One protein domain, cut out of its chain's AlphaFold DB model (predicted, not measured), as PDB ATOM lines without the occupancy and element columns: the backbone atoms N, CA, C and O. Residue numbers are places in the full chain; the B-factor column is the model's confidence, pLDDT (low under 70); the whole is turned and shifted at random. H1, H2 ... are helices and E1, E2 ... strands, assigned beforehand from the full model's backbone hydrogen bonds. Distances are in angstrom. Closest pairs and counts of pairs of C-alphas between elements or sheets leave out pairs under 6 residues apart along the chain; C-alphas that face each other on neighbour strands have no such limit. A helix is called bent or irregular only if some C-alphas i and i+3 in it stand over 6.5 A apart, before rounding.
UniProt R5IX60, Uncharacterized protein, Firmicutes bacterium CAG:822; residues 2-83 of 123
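AT A GLANCE: This is residues 2 to 83 of the 123 residues of an uncharacterized protein of Firmicutes bacterium CAG:822 (UniProt R5IX60). H2 crosses one face of a small sheet, the back-and-forth antiparallel meander E1, E2, E3, making two layers; residues 2 to 7 stick out. Under half of the 82 printed residues are in two named helices, then three strands, a mixed class. The whole is only just compact, close to loose: radius of gyration of the C-alphas 13.8 A, spans 48 by 32 by 27 A.

IN THESE COORDINATES: Find H1, residues 11 to 18, from C-alpha 11 at (285.490, 383.898, 472.784). Irregular H2, residues 21 to 39, has C-alphas 22 and 25 7.6 A apart. E1 is residues 47 to 51, E2 67 to 70, E3 75 to 78, ending at (298.239, 378.995, 472.751).

HOW THE PARTS SIT: H2 is on the sheet, closest C-alphas to E1 28 and 48, 6.5 A. H1 touches H2 only at the corner. In hairpin E1 and E2, N 49 and O 68 are 2.8 A apart. H1 has every O i to N i+4 pair within hydrogen-bond range, H2 11 of 15.

THE WHOLE: The printed part has no cut; the E1 to E2 link is long; residues 51 to 65 have low confidence.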
ATOM      1  N   LYS A   2     267.860 395.952 469.910       62.81
ATOM      2  CA  LYS A   2     269.238 396.485 469.882       62.81
ATOM      3  C   LYS A   2     270.192 395.372 469.431       62.81
ATOM      4  O   LYS A   2     270.233 394.319 470.063       62.81
ATOM      5  N   LYS A   3     270.951 395.595 468.352       72.94
ATOM      6  CA  LYS A   3     272.039 394.690 467.947       72.94
ATOM      7  C   LYS A   3     273.099 394.683 469.049       72.94
ATOM      8  O   LYS A   3     273.615 395.735 469.419       72.94
ATOM      9  N   LYS A   4     273.400 393.503 469.590       76.81
ATOM     10  CA  LYS A   4     274.459 393.323 470.587       76.81
ATOM     11  C   LYS A   4     275.804 393.468 469.868       76.81
ATOM     12  O   LYS A   4     276.081 392.712 468.941       76.81
ATOM     13  N   PHE A   5     276.600 394.466 470.244       78.06
ATOM     14  CA  PHE A   5     277.961 394.623 469.732       78.06
ATOM     15  C   PHE A   5     278.873 393.611 470.430       78.06
ATOM     16  O   PHE A   5     278.953 393.600 471.661       78.06
ATOM     17  N   PHE A   6     279.546 392.760 469.659       69.50
ATOM     18  CA  PHE A   6     280.509 391.801 470.189       69.50
ATOM     19  C   PHE A   6     281.926 392.323 469.967       69.50
ATOM     20  O   PHE A   6     282.309 392.649 468.846       69.50
ATOM     21  N   LYS A   7     282.705 392.406 471.049       70.12
ATOM     22  CA  LYS A   7     284.127 392.761 470.982       70.12
ATOM     23  C   LYS A   7     284.918 391.624 470.334       70.12
ATOM     24  O   LYS A   7     284.563 390.463 470.513       70.12
ATOM     25  N   GLY A   8     286.025 391.948 469.666       64.88
ATOM     26  CA  GLY A   8     286.936 390.948 469.089       64.88
ATOM     27  C   GLY A   8     287.596 390.027 470.125       64.88
ATOM     28  O   GLY A   8     288.027 388.939 469.779       64.88
ATOM     29  N   THR A   9     287.610 390.425 471.402       69.31
ATOM     30  CA  THR A   9     288.057 389.576 472.517       69.31
ATOM     31  C   THR A   9     287.045 388.496 472.884       69.31
ATOM     32  O   THR A   9     287.385 387.566 473.601       69.31
ATOM     33  N   ASN A  10     285.796 388.609 472.423       76.81
ATOM     34  CA  ASN A  10     284.757 387.653 472.756       76.81
ATOM     35  C   ASN A  10     285.105 386.265 472.206       76.81
ATOM     36  O   ASN A  10     285.247 386.087 471.000       76.81
ATOM     37  N   ASP A  11     285.152 385.285 473.100       74.12
ATOM     38  CA  ASP A  11     285.490 383.898 472.784       74.12
ATOM     39  C   ASP A  11     284.621 383.302 471.659       74.12
ATOM     40  O   ASP A  11     285.135 382.695 470.723       74.12
ATOM     41  N   ASN A  12     283.309 383.575 471.647       77.81
ATOM     42  CA  ASN A  12     282.432 383.097 470.573       77.81
ATOM     43  C   ASN A  12     282.751 383.754 469.222       77.81
ATOM     44  O   ASN A  12     282.628 383.101 468.187       77.81
ATOM     45  N   MET A  13     283.161 385.027 469.214       80.62
ATOM     46  CA  MET A  13     283.589 385.712 467.989       80.62
ATOM     47  C   MET A  13     284.906 385.148 467.475       80.62
ATOM     48  O   MET A  13     285.004 384.837 466.288       80.62
ATOM     49  N   PHE A  14     285.893 384.979 468.359       80.00
ATOM     50  CA  PHE A  14     287.161 384.353 468.003       80.00
ATOM     51  C   PHE A  14     286.910 382.971 467.396       80.00
ATOM     52  O   PHE A  14     287.349 382.687 466.281       80.00
ATOM     53  N   LYS A  15     286.110 382.146 468.082       77.56
ATOM     54  CA  LYS A  15     285.763 380.803 467.625       77.56
ATOM     55  C   LYS A  15     285.069 380.833 466.269       77.56
ATOM     56  O   LYS A  15     285.488 380.123 465.362       77.56
ATOM     57  N   ALA A  16     284.071 381.690 466.076       82.75
ATOM     58  CA  ALA A  16     283.362 381.797 464.800       82.75
ATOM     59  C   ALA A  16     284.278 382.187 463.623       82.75
ATOM     60  O   ALA A  16     284.065 381.724 462.502       82.75
ATOM     61  N   ILE A  17     285.295 383.020 463.868       84.19
ATOM     62  CA  ILE A  17     286.220 383.494 462.833       84.19
ATOM     63  C   ILE A  17     287.320 382.465 462.556       84.19
ATOM     64  O   ILE A  17     287.593 382.181 461.395       84.19
ATOM     65  N   PHE A  18     287.950 381.900 463.583       85.25
ATOM     66  CA  PHE A  18     289.211 381.171 463.422       85.25
ATOM     67  C   PHE A  18     289.097 379.641 463.479       85.25
ATOM     68  O   PHE A  18     290.023 378.948 463.063       85.25
ATOM     69  N   THR A  19     287.976 379.087 463.949       75.12
ATOM     70  CA  THR A  19     287.770 377.623 463.979       75.12
ATOM     71  C   THR A  19     287.400 376.984 462.636       75.12
ATOM     72  O   THR A  19     287.748 375.816 462.437       75.12
ATOM     73  N   PRO A  20     286.725 377.658 461.676       83.56
ATOM     74  CA  PRO A  20     286.428 377.026 460.396       83.56
ATOM     75  C   PRO A  20     287.713 376.615 459.668       83.56
ATOM     76  O   PRO A  20     288.600 377.440 459.475       83.56
ATOM     77  N   LYS A  21     287.785 375.371 459.166       81.12
ATOM     78  CA  LYS A  21     288.962 374.864 458.424       81.12
ATOM     79  C   LYS A  21     289.385 375.776 457.267       81.12
ATOM     80  O   LYS A  21     290.572 375.980 457.048       81.12
ATOM     81  N   LYS A  22     288.414 376.370 456.565       85.81
ATOM     82  CA  LYS A  22     288.652 377.337 455.479       85.81
ATOM     83  C   LYS A  22     289.393 378.607 455.926       85.81
ATOM     84  O   LYS A  22     289.989 379.280 455.098       85.81
ATOM     85  N   ASN A  23     289.370 378.916 457.221       89.00
ATOM     86  CA  ASN A  23     290.011 380.083 457.822       89.00
ATOM     87  C   ASN A  23     291.337 379.719 458.517       89.00
ATOM     88  O   ASN A  23     291.870 380.519 459.283       89.00
ATOM     89  N   ARG A  24     291.900 378.531 458.254       86.44
ATOM     90  CA  ARG A  24     293.166 378.092 458.863       86.44
ATOM     91  C   ARG A  24     294.335 379.022 458.532       86.44
ATOM     92  O   ARG A  24     295.076 379.383 459.439       86.44
ATOM     93  N   GLU A  25     294.448 379.472 457.284       90.25
ATOM     94  CA  GLU A  25     295.480 380.444 456.887       90.25
ATOM     95  C   GLU A  25     295.282 381.805 457.564       90.25
ATOM     96  O   GLU A  25     296.245 382.451 457.969       90.25
ATOM     97  N   LEU A  26     294.026 382.214 457.777       91.62
ATOM     98  CA  LEU A  26     293.712 383.433 458.522       91.62
ATOM     99  C   LEU A  26     294.157 383.322 459.990       91.62
ATOM    100  O   LEU A  26     294.744 384.264 460.518       91.62
ATOM    101  N   LEU A  27     293.918 382.178 460.641       89.12
ATOM    102  CA  LEU A  27     294.404 381.914 462.000       89.12
ATOM    103  C   LEU A  27     295.938 381.898 462.059       89.12
ATOM    104  O   LEU A  27     296.519 382.523 462.945       89.12
ATOM    105  N   LYS A  28     296.590 381.232 461.099       89.56
ATOM    106  CA  LYS A  28     298.053 381.186 460.993       89.56
ATOM    107  C   LYS A  28     298.646 382.590 460.906       89.56
ATOM    108  O   LYS A  28     299.518 382.932 461.701       89.56
ATOM    109  N   GLU A  29     298.153 383.423 459.993       91.50
ATOM    110  CA  GLU A  29     298.684 384.777 459.828       91.50
ATOM    111  C   GLU A  29     298.342 385.713 460.987       91.50
ATOM    112  O   GLU A  29     299.156 386.566 461.346       91.50
ATOM    113  N   PHE A  30     297.185 385.531 461.629       89.44
ATOM    114  CA  PHE A  30     296.872 386.233 462.871       89.44
ATOM    115  C   PHE A  30     297.910 385.918 463.959       89.44
ATOM    116  O   PHE A  30     298.526 386.840 464.490       89.44
ATOM    117  N   ILE A  31     298.175 384.633 464.228       88.06
ATOM    118  CA  ILE A  31     299.148 384.203 465.243       88.06
ATOM    119  C   ILE A  31     300.554 384.701 464.911       88.06
ATOM    120  O   ILE A  31     301.200 385.292 465.776       88.06
ATOM    121  N   LYS A  32     301.017 384.523 463.665       89.25
ATOM    122  CA  LYS A  32     302.344 384.990 463.234       89.25
ATOM    123  C   LYS A  32     302.523 386.478 463.516       89.25
ATOM    124  O   LYS A  32     303.520 386.875 464.109       89.25
ATOM    125  N   ARG A  33     301.541 387.303 463.146       88.31
ATOM    126  CA  ARG A  33     301.600 388.757 463.361       88.31
ATOM    127  C   ARG A  33     301.522 389.137 464.836       88.31
ATOM    128  O   ARG A  33     302.255 390.030 465.255       88.31
ATOM    129  N   SER A  34     300.668 388.472 465.614       85.69
ATOM    130  CA  SER A  34     300.530 388.724 467.051       85.69
ATOM    131  C   SER A  34     301.795 388.368 467.828       85.69
ATOM    132  O   SER A  34     302.209 389.129 468.698       85.69
ATOM    133  N   LEU A  35     302.423 387.235 467.512       84.50
ATOM    134  CA  LEU A  35     303.592 386.744 468.239       84.50
ATOM    135  C   LEU A  35     304.909 387.331 467.737       84.50
ATOM    136  O   LEU A  35     305.827 387.461 468.539       84.50
ATOM    137  N   LYS A  36     305.007 387.763 466.471       84.25
ATOM    138  CA  LYS A  36     306.216 388.414 465.934       84.25
ATOM    139  C   LYS A  36     306.686 389.579 466.809       84.25
ATOM    140  O   LYS A  36     307.880 389.736 467.031       84.25
ATOM    141  N   GLN A  37     305.752 390.368 467.340       77.75
ATOM    142  CA  GLN A  37     306.075 391.498 468.220       77.75
ATOM    143  C   GLN A  37     306.604 391.069 469.596       77.75
ATOM    144  O   GLN A  37     307.349 391.819 470.217       77.75
ATOM    145  N   VAL A  38     306.206 389.890 470.078       80.12
ATOM    146  CA  VAL A  38     306.527 389.399 471.427       80.12
ATOM    147  C   VAL A  38     307.790 388.545 471.421       80.12
ATOM    148  O   VAL A  38     308.633 388.687 472.300       80.12
ATOM    149  N   LEU A  39     307.921 387.662 470.433       77.81
ATOM    150  CA  LEU A  39     309.014 386.695 470.329       77.81
ATOM    151  C   LEU A  39     310.215 387.237 469.547       77.81
ATOM    152  O   LEU A  39     311.287 386.644 469.591       77.81
ATOM    153  N   ASN A  40     310.044 388.358 468.834       76.56
ATOM    154  CA  ASN A  40     311.058 388.939 467.951       76.56
ATOM    155  C   ASN A  40     311.651 387.913 466.959       76.56
ATOM    156  O   ASN A  40     312.830 387.966 466.611       76.56
ATOM    157  N   SER A  41     310.824 386.960 466.524       75.06
ATOM    158  CA  SER A  41     311.186 385.858 465.637       75.06
ATOM    159  C   SER A  41     310.169 385.731 464.506       75.06
ATOM    160  O   SER A  41     308.963 385.918 464.703       75.06
ATOM    161  N   ASP A  42     310.648 385.377 463.316       74.81
ATOM    162  CA  ASP A  42     309.787 385.096 462.173       74.81
ATOM    163  C   ASP A  42     309.324 383.634 462.206       74.81
ATOM    164  O   ASP A  42     310.084 382.702 461.972       74.81
ATOM    165  N   LEU A  43     308.041 383.443 462.517       84.06
ATOM    166  CA  LEU A  43     307.363 382.143 462.579       84.06
ATOM    167  C   LEU A  43     306.925 381.677 461.172       84.06
ATOM    168  O   LEU A  43     305.754 381.369 460.936       84.06
ATOM    169  N   GLU A  44     307.821 381.730 460.182       85.12
ATOM    170  CA  GLU A  44     307.496 381.407 458.780       85.12
ATOM    171  C   GLU A  44     307.066 379.950 458.589       85.12
ATOM    172  O   GLU A  44     306.130 379.660 457.835       85.12
ATOM    173  N   ASP A  45     307.710 379.056 459.329       88.81
ATOM    174  CA  ASP A  45     307.483 377.618 459.353       88.81
ATOM    175  C   ASP A  45     306.327 377.196 460.271       88.81
ATOM    176  O   ASP A  45     306.096 376.001 460.434       88.81
ATOM    177  N   LEU A  46     305.566 378.149 460.827       89.50
ATOM    178  CA  LEU A  46     304.433 377.853 461.699       89.50
ATOM    179  C   LEU A  46     303.394 376.981 460.985       89.50
ATOM    180  O   LEU A  46     302.833 377.362 459.949       89.50
ATOM    181  N   VAL A  47     303.053 375.858 461.596       89.00
ATOM    182  CA  VAL A  47     301.961 374.983 461.187       89.00
ATOM    183  C   VAL A  47     300.947 374.945 462.318       89.00
ATOM    184  O   VAL A  47     301.270 374.640 463.460       89.00
ATOM    185  N   ILE A  48     299.688 375.264 462.018       87.81
ATOM    186  CA  ILE A  48     298.604 374.993 462.968       87.81
ATOM    187  C   ILE A  48     298.449 373.477 463.011       87.81
ATOM    188  O   ILE A  48     298.300 372.875 461.957       87.81
ATOM    189  N   LEU A  49     298.470 372.856 464.182       80.62
ATOM    190  CA  LEU A  49     298.248 371.420 464.337       80.62
ATOM    191  C   LEU A  49     296.760 371.159 464.556       80.62
ATOM    192  O   LEU A  49     296.100 370.520 463.734       80.62
ATOM    193  N   SER A  50     296.198 371.794 465.581       72.12
ATOM    194  CA  SER A  50     294.771 371.771 465.881       72.12
ATOM    195  C   SER A  50     294.307 373.123 466.407       72.12
ATOM    196  O   SER A  50     294.978 373.755 467.213       72.12
ATOM    197  N   SER A  51     293.123 373.546 465.986       64.12
ATOM    198  CA  SER A  51     292.316 374.520 466.713       64.12
ATOM    199  C   SER A  51     291.064 373.765 467.129       64.12
ATOM    200  O   SER A  51     290.353 373.236 466.270       64.12
ATOM    201  N   GLU A  52     290.829 373.582 468.427       59.59
ATOM    202  CA  GLU A  52     289.561 372.983 468.848       59.59
ATOM    203  C   GLU A  52     288.426 373.891 468.328       59.59
ATOM    204  O   GLU A  52     288.508 375.114 468.382       59.59
ATOM    205  N   ILE A  53     287.369 373.385 467.690       48.97
ATOM    206  CA  ILE A  53     286.459 372.377 468.226       48.97
ATOM    207  C   ILE A  53     286.102 371.350 467.139       48.97
ATOM    208  O   ILE A  53     285.239 371.588 466.292       48.97
ATOM    209  N   ALA A  54     286.690 370.155 467.214       34.97
ATOM    210  CA  ALA A  54     286.003 368.942 466.785       34.97
ATOM    211  C   ALA A  54     285.647 368.187 468.063       34.97
ATOM    212  O   ALA A  54     286.524 367.697 468.767       34.97
ATOM    213  N   LYS A  55     284.354 368.134 468.397       38.12
ATOM    214  CA  LYS A  55     283.843 367.226 469.425       38.12
ATOM    215  C   LYS A  55     284.215 365.796 469.037       38.12
ATOM    216  O   LYS A  55     283.483 365.197 468.264       38.12
ATOM    217  N   THR A  56     285.335 365.310 469.558       32.69
ATOM    218  CA  THR A  56     285.652 363.923 469.930       32.69
ATOM    219  C   THR A  56     287.144 363.866 470.224       32.69
ATOM    220  O   THR A  56     287.956 363.908 469.307       32.69
ATOM    221  N   ASN A  57     287.468 363.763 471.511       34.91
ATOM    222  CA  ASN A  57     288.626 363.056 472.048       34.91
ATOM    223  C   ASN A  57     289.905 363.095 471.199       34.91
ATOM    224  O   ASN A  57     290.233 362.118 470.531       34.91
ATOM    225  N   VAL A  58     290.716 364.135 471.371       40.25
ATOM    226  CA  VAL A  58     292.161 363.893 471.422       40.25
ATOM    227  C   VAL A  58     292.550 363.951 472.892       40.25
ATOM    228  O   VAL A  58     292.922 364.983 473.440       40.25
ATOM    229  N   HIS A  59     292.371 362.816 473.569       39.34
ATOM    230  CA  HIS A  59     292.889 362.601 474.912       39.34
ATOM    231  C   HIS A  59     294.422 362.596 474.866       39.34
ATOM    232  O   HIS A  59     295.050 361.543 474.899       39.34
ATOM    233  N   ILE A  60     295.041 363.772 474.884       43.47
ATOM    234  CA  ILE A  60     296.375 363.912 475.470       43.47
ATOM    235  C   ILE A  60     296.150 364.343 476.919       43.47
ATOM    236  O   ILE A  60     296.199 365.519 477.259       43.47
ATOM    237  N   LYS A  61     295.779 363.367 477.761       44.16
ATOM    238  CA  LYS A  61     295.648 363.496 479.225       44.16
ATOM    239  C   LYS A  61     294.957 364.794 479.701       44.16
ATOM    240  O   LYS A  61     295.510 365.592 480.447       44.16
ATOM    241  N   GLY A  62     293.692 364.957 479.311       43.69
ATOM    242  CA  GLY A  62     292.690 365.646 480.136       43.69
ATOM    243  C   GLY A  62     292.632 367.176 480.114       43.69
ATOM    244  O   GLY A  62     291.952 367.724 480.978       43.69
ATOM    245  N   LYS A  63     293.283 367.882 479.176       51.28
ATOM    246  CA  LYS A  63     293.119 369.343 479.033       51.28
ATOM    247  C   LYS A  63     293.119 369.777 477.561       51.28
ATOM    248  O   LYS A  63     294.023 369.408 476.820       51.28
ATOM    249  N   THR A  64     292.106 370.553 477.180       55.38
ATOM    250  CA  THR A  64     291.928 371.193 475.866       55.38
ATOM    251  C   THR A  64     292.687 372.520 475.835       55.38
ATOM    252  O   THR A  64     292.515 373.317 476.753       55.38
ATOM    253  N   VAL A  65     293.506 372.746 474.804       63.44
ATOM    254  CA  VAL A  65     294.124 374.048 474.480       63.44
ATOM    255  C   VAL A  65     293.385 374.675 473.298       63.44
ATOM    256  O   VAL A  65     292.950 373.948 472.402       63.44
ATOM    257  N   ASP A  66     293.238 376.003 473.269       72.19
ATOM    258  CA  ASP A  66     292.477 376.678 472.203       72.19
ATOM    259  C   ASP A  66     293.142 376.527 470.827       72.19
ATOM    260  O   ASP A  66     292.474 376.223 469.830       72.19
ATOM    261  N   VAL A  67     294.466 376.714 470.761       80.94
ATOM    262  CA  VAL A  67     295.254 376.480 469.547       80.94
ATOM    263  C   VAL A  67     296.557 375.763 469.883       80.94
ATOM    264  O   VAL A  67     297.332 376.196 470.732       80.94
ATOM    265  N   LEU A  68     296.813 374.684 469.151       84.25
ATOM    266  CA  LEU A  68     298.089 373.990 469.106       84.25
ATOM    267  C   LEU A  68     298.753 374.288 467.763       84.25
ATOM    268  O   LEU A  68     298.157 374.060 466.704       84.25
ATOM    269  N   ALA A  69     299.982 374.781 467.803       85.62
ATOM    270  CA  ALA A  69     300.795 375.023 466.624       85.62
ATOM    271  C   ALA A  69     302.209 374.480 466.830       85.62
ATOM    272  O   ALA A  69     302.612 374.197 467.953       85.62
ATOM    273  N   GLU A  70     302.962 374.338 465.753       87.88
ATOM    274  CA  GLU A  70     304.364 373.937 465.791       87.88
ATOM    275  C   GLU A  70     305.188 374.781 464.828       87.88
ATOM    276  O   GLU A  70     304.681 375.283 463.822       87.88
ATOM    277  N   THR A  71     306.464 374.925 465.147       86.50
ATOM    278  CA  THR A  71     307.528 375.287 464.211       86.50
ATOM    279  C   THR A  71     308.454 374.083 464.069       86.50
ATOM    280  O   THR A  71     308.250 373.042 464.696       86.50
ATOM    281  N   LYS A  72     309.527 374.210 463.289       83.88
ATOM    282  CA  LYS A  72     310.571 373.179 463.212       83.88
ATOM    283  C   LYS A  72     311.232 372.888 464.561       83.88
ATOM    284  O   LYS A  72     311.769 371.798 464.733       83.88
ATOM    285  N   ASN A  73     311.230 373.855 465.479       82.12
ATOM    286  CA  ASN A  73     312.014 373.790 466.713       82.12
ATOM    287  C   ASN A  73     311.162 373.543 467.960       82.12
ATOM    288  O   ASN A  73     311.670 373.011 468.944       82.12
ATOM    289  N   GLU A  74     309.894 373.957 467.954       83.25
ATOM    290  CA  GLU A  74     309.070 373.990 469.162       83.25
ATOM    291  C   GLU A  74     307.579 373.788 468.879       83.25
ATOM    292  O   GLU A  74     307.072 374.075 467.794       83.25
ATOM    293  N   VAL A  75     306.862 373.328 469.907       83.81
ATOM    294  CA  VAL A  75     305.401 373.232 469.920       83.81
ATOM    295  C   VAL A  75     304.839 374.375 470.760       83.81
ATOM    296  O   VAL A  75     305.197 374.556 471.922       83.81
ATOM    297  N   LEU A  76     303.916 375.131 470.177       82.12
ATOM    298  CA  LEU A  76     303.273 376.288 470.781       82.12
ATOM    299  C   LEU A  76     301.874 375.915 471.277       82.12
ATOM    300  O   LEU A  76     300.953 375.678 470.489       82.12
ATOM    301  N   ASN A  77     301.706 375.930 472.598       82.25
ATOM    302  CA  ASN A  77     300.405 375.847 473.259       82.25
ATOM    303  C   ASN A  77     299.852 377.264 473.468       82.25
ATOM    304  O   ASN A  77     300.344 377.996 474.326       82.25
ATOM    305  N   ILE A  78     298.835 377.655 472.699       79.88
ATOM    306  CA  ILE A  78     298.239 378.995 472.751       79.88
ATOM    307  C   ILE A  78     296.873 378.918 473.440       79.88
ATOM    308  O   ILE A  78     295.959 378.250 472.959       79.88
ATOM    309  N   GLU A  79     296.743 379.650 474.547       77.94
ATOM    310  CA  GLU A  79     295.529 379.739 475.366       77.94
ATOM    311  C   GLU A  79     294.935 381.154 475.298       77.94
ATOM    312  O   GLU A  79     295.632 382.148 475.540       77.94
ATOM    313  N   LEU A  80     293.638 381.265 475.014       75.62
ATOM    314  CA  LEU A  80     292.940 382.540 474.881       75.62
ATOM    315  C   LEU A  80     292.213 382.895 476.174       75.62
ATOM    316  O   LEU A  80     291.103 382.456 476.468       75.62
ATOM    317  N   ASN A  81     292.810 383.796 476.946       70.19
ATOM    318  CA  ASN A  81     292.183 384.297 478.164       70.19
ATOM    319  C   ASN A  81     291.288 385.509 477.852       70.19
ATOM    320  O   ASN A  81     291.757 386.640 477.776       70.19
ATOM    321  N   ASN A  82     289.978 385.288 477.691       66.31
ATOM    322  CA  ASN A  82     288.982 386.351 477.438       66.31
ATOM    323  C   ASN A  82     288.596 387.148 478.713       66.31
ATOM    324  O   ASN A  82     287.891 388.153 478.655       66.31
ATOM    325  N   SER A  83     289.056 386.735 479.895       65.12
ATOM    326  CA  SER A  83     288.754 387.432 481.150       65.12
ATOM    327  C   SER A  83     289.870 387.281 482.172       65.12
ATOM    328  O   SER A  83     290.371 386.178 482.385       65.12
TER     329      SER A  83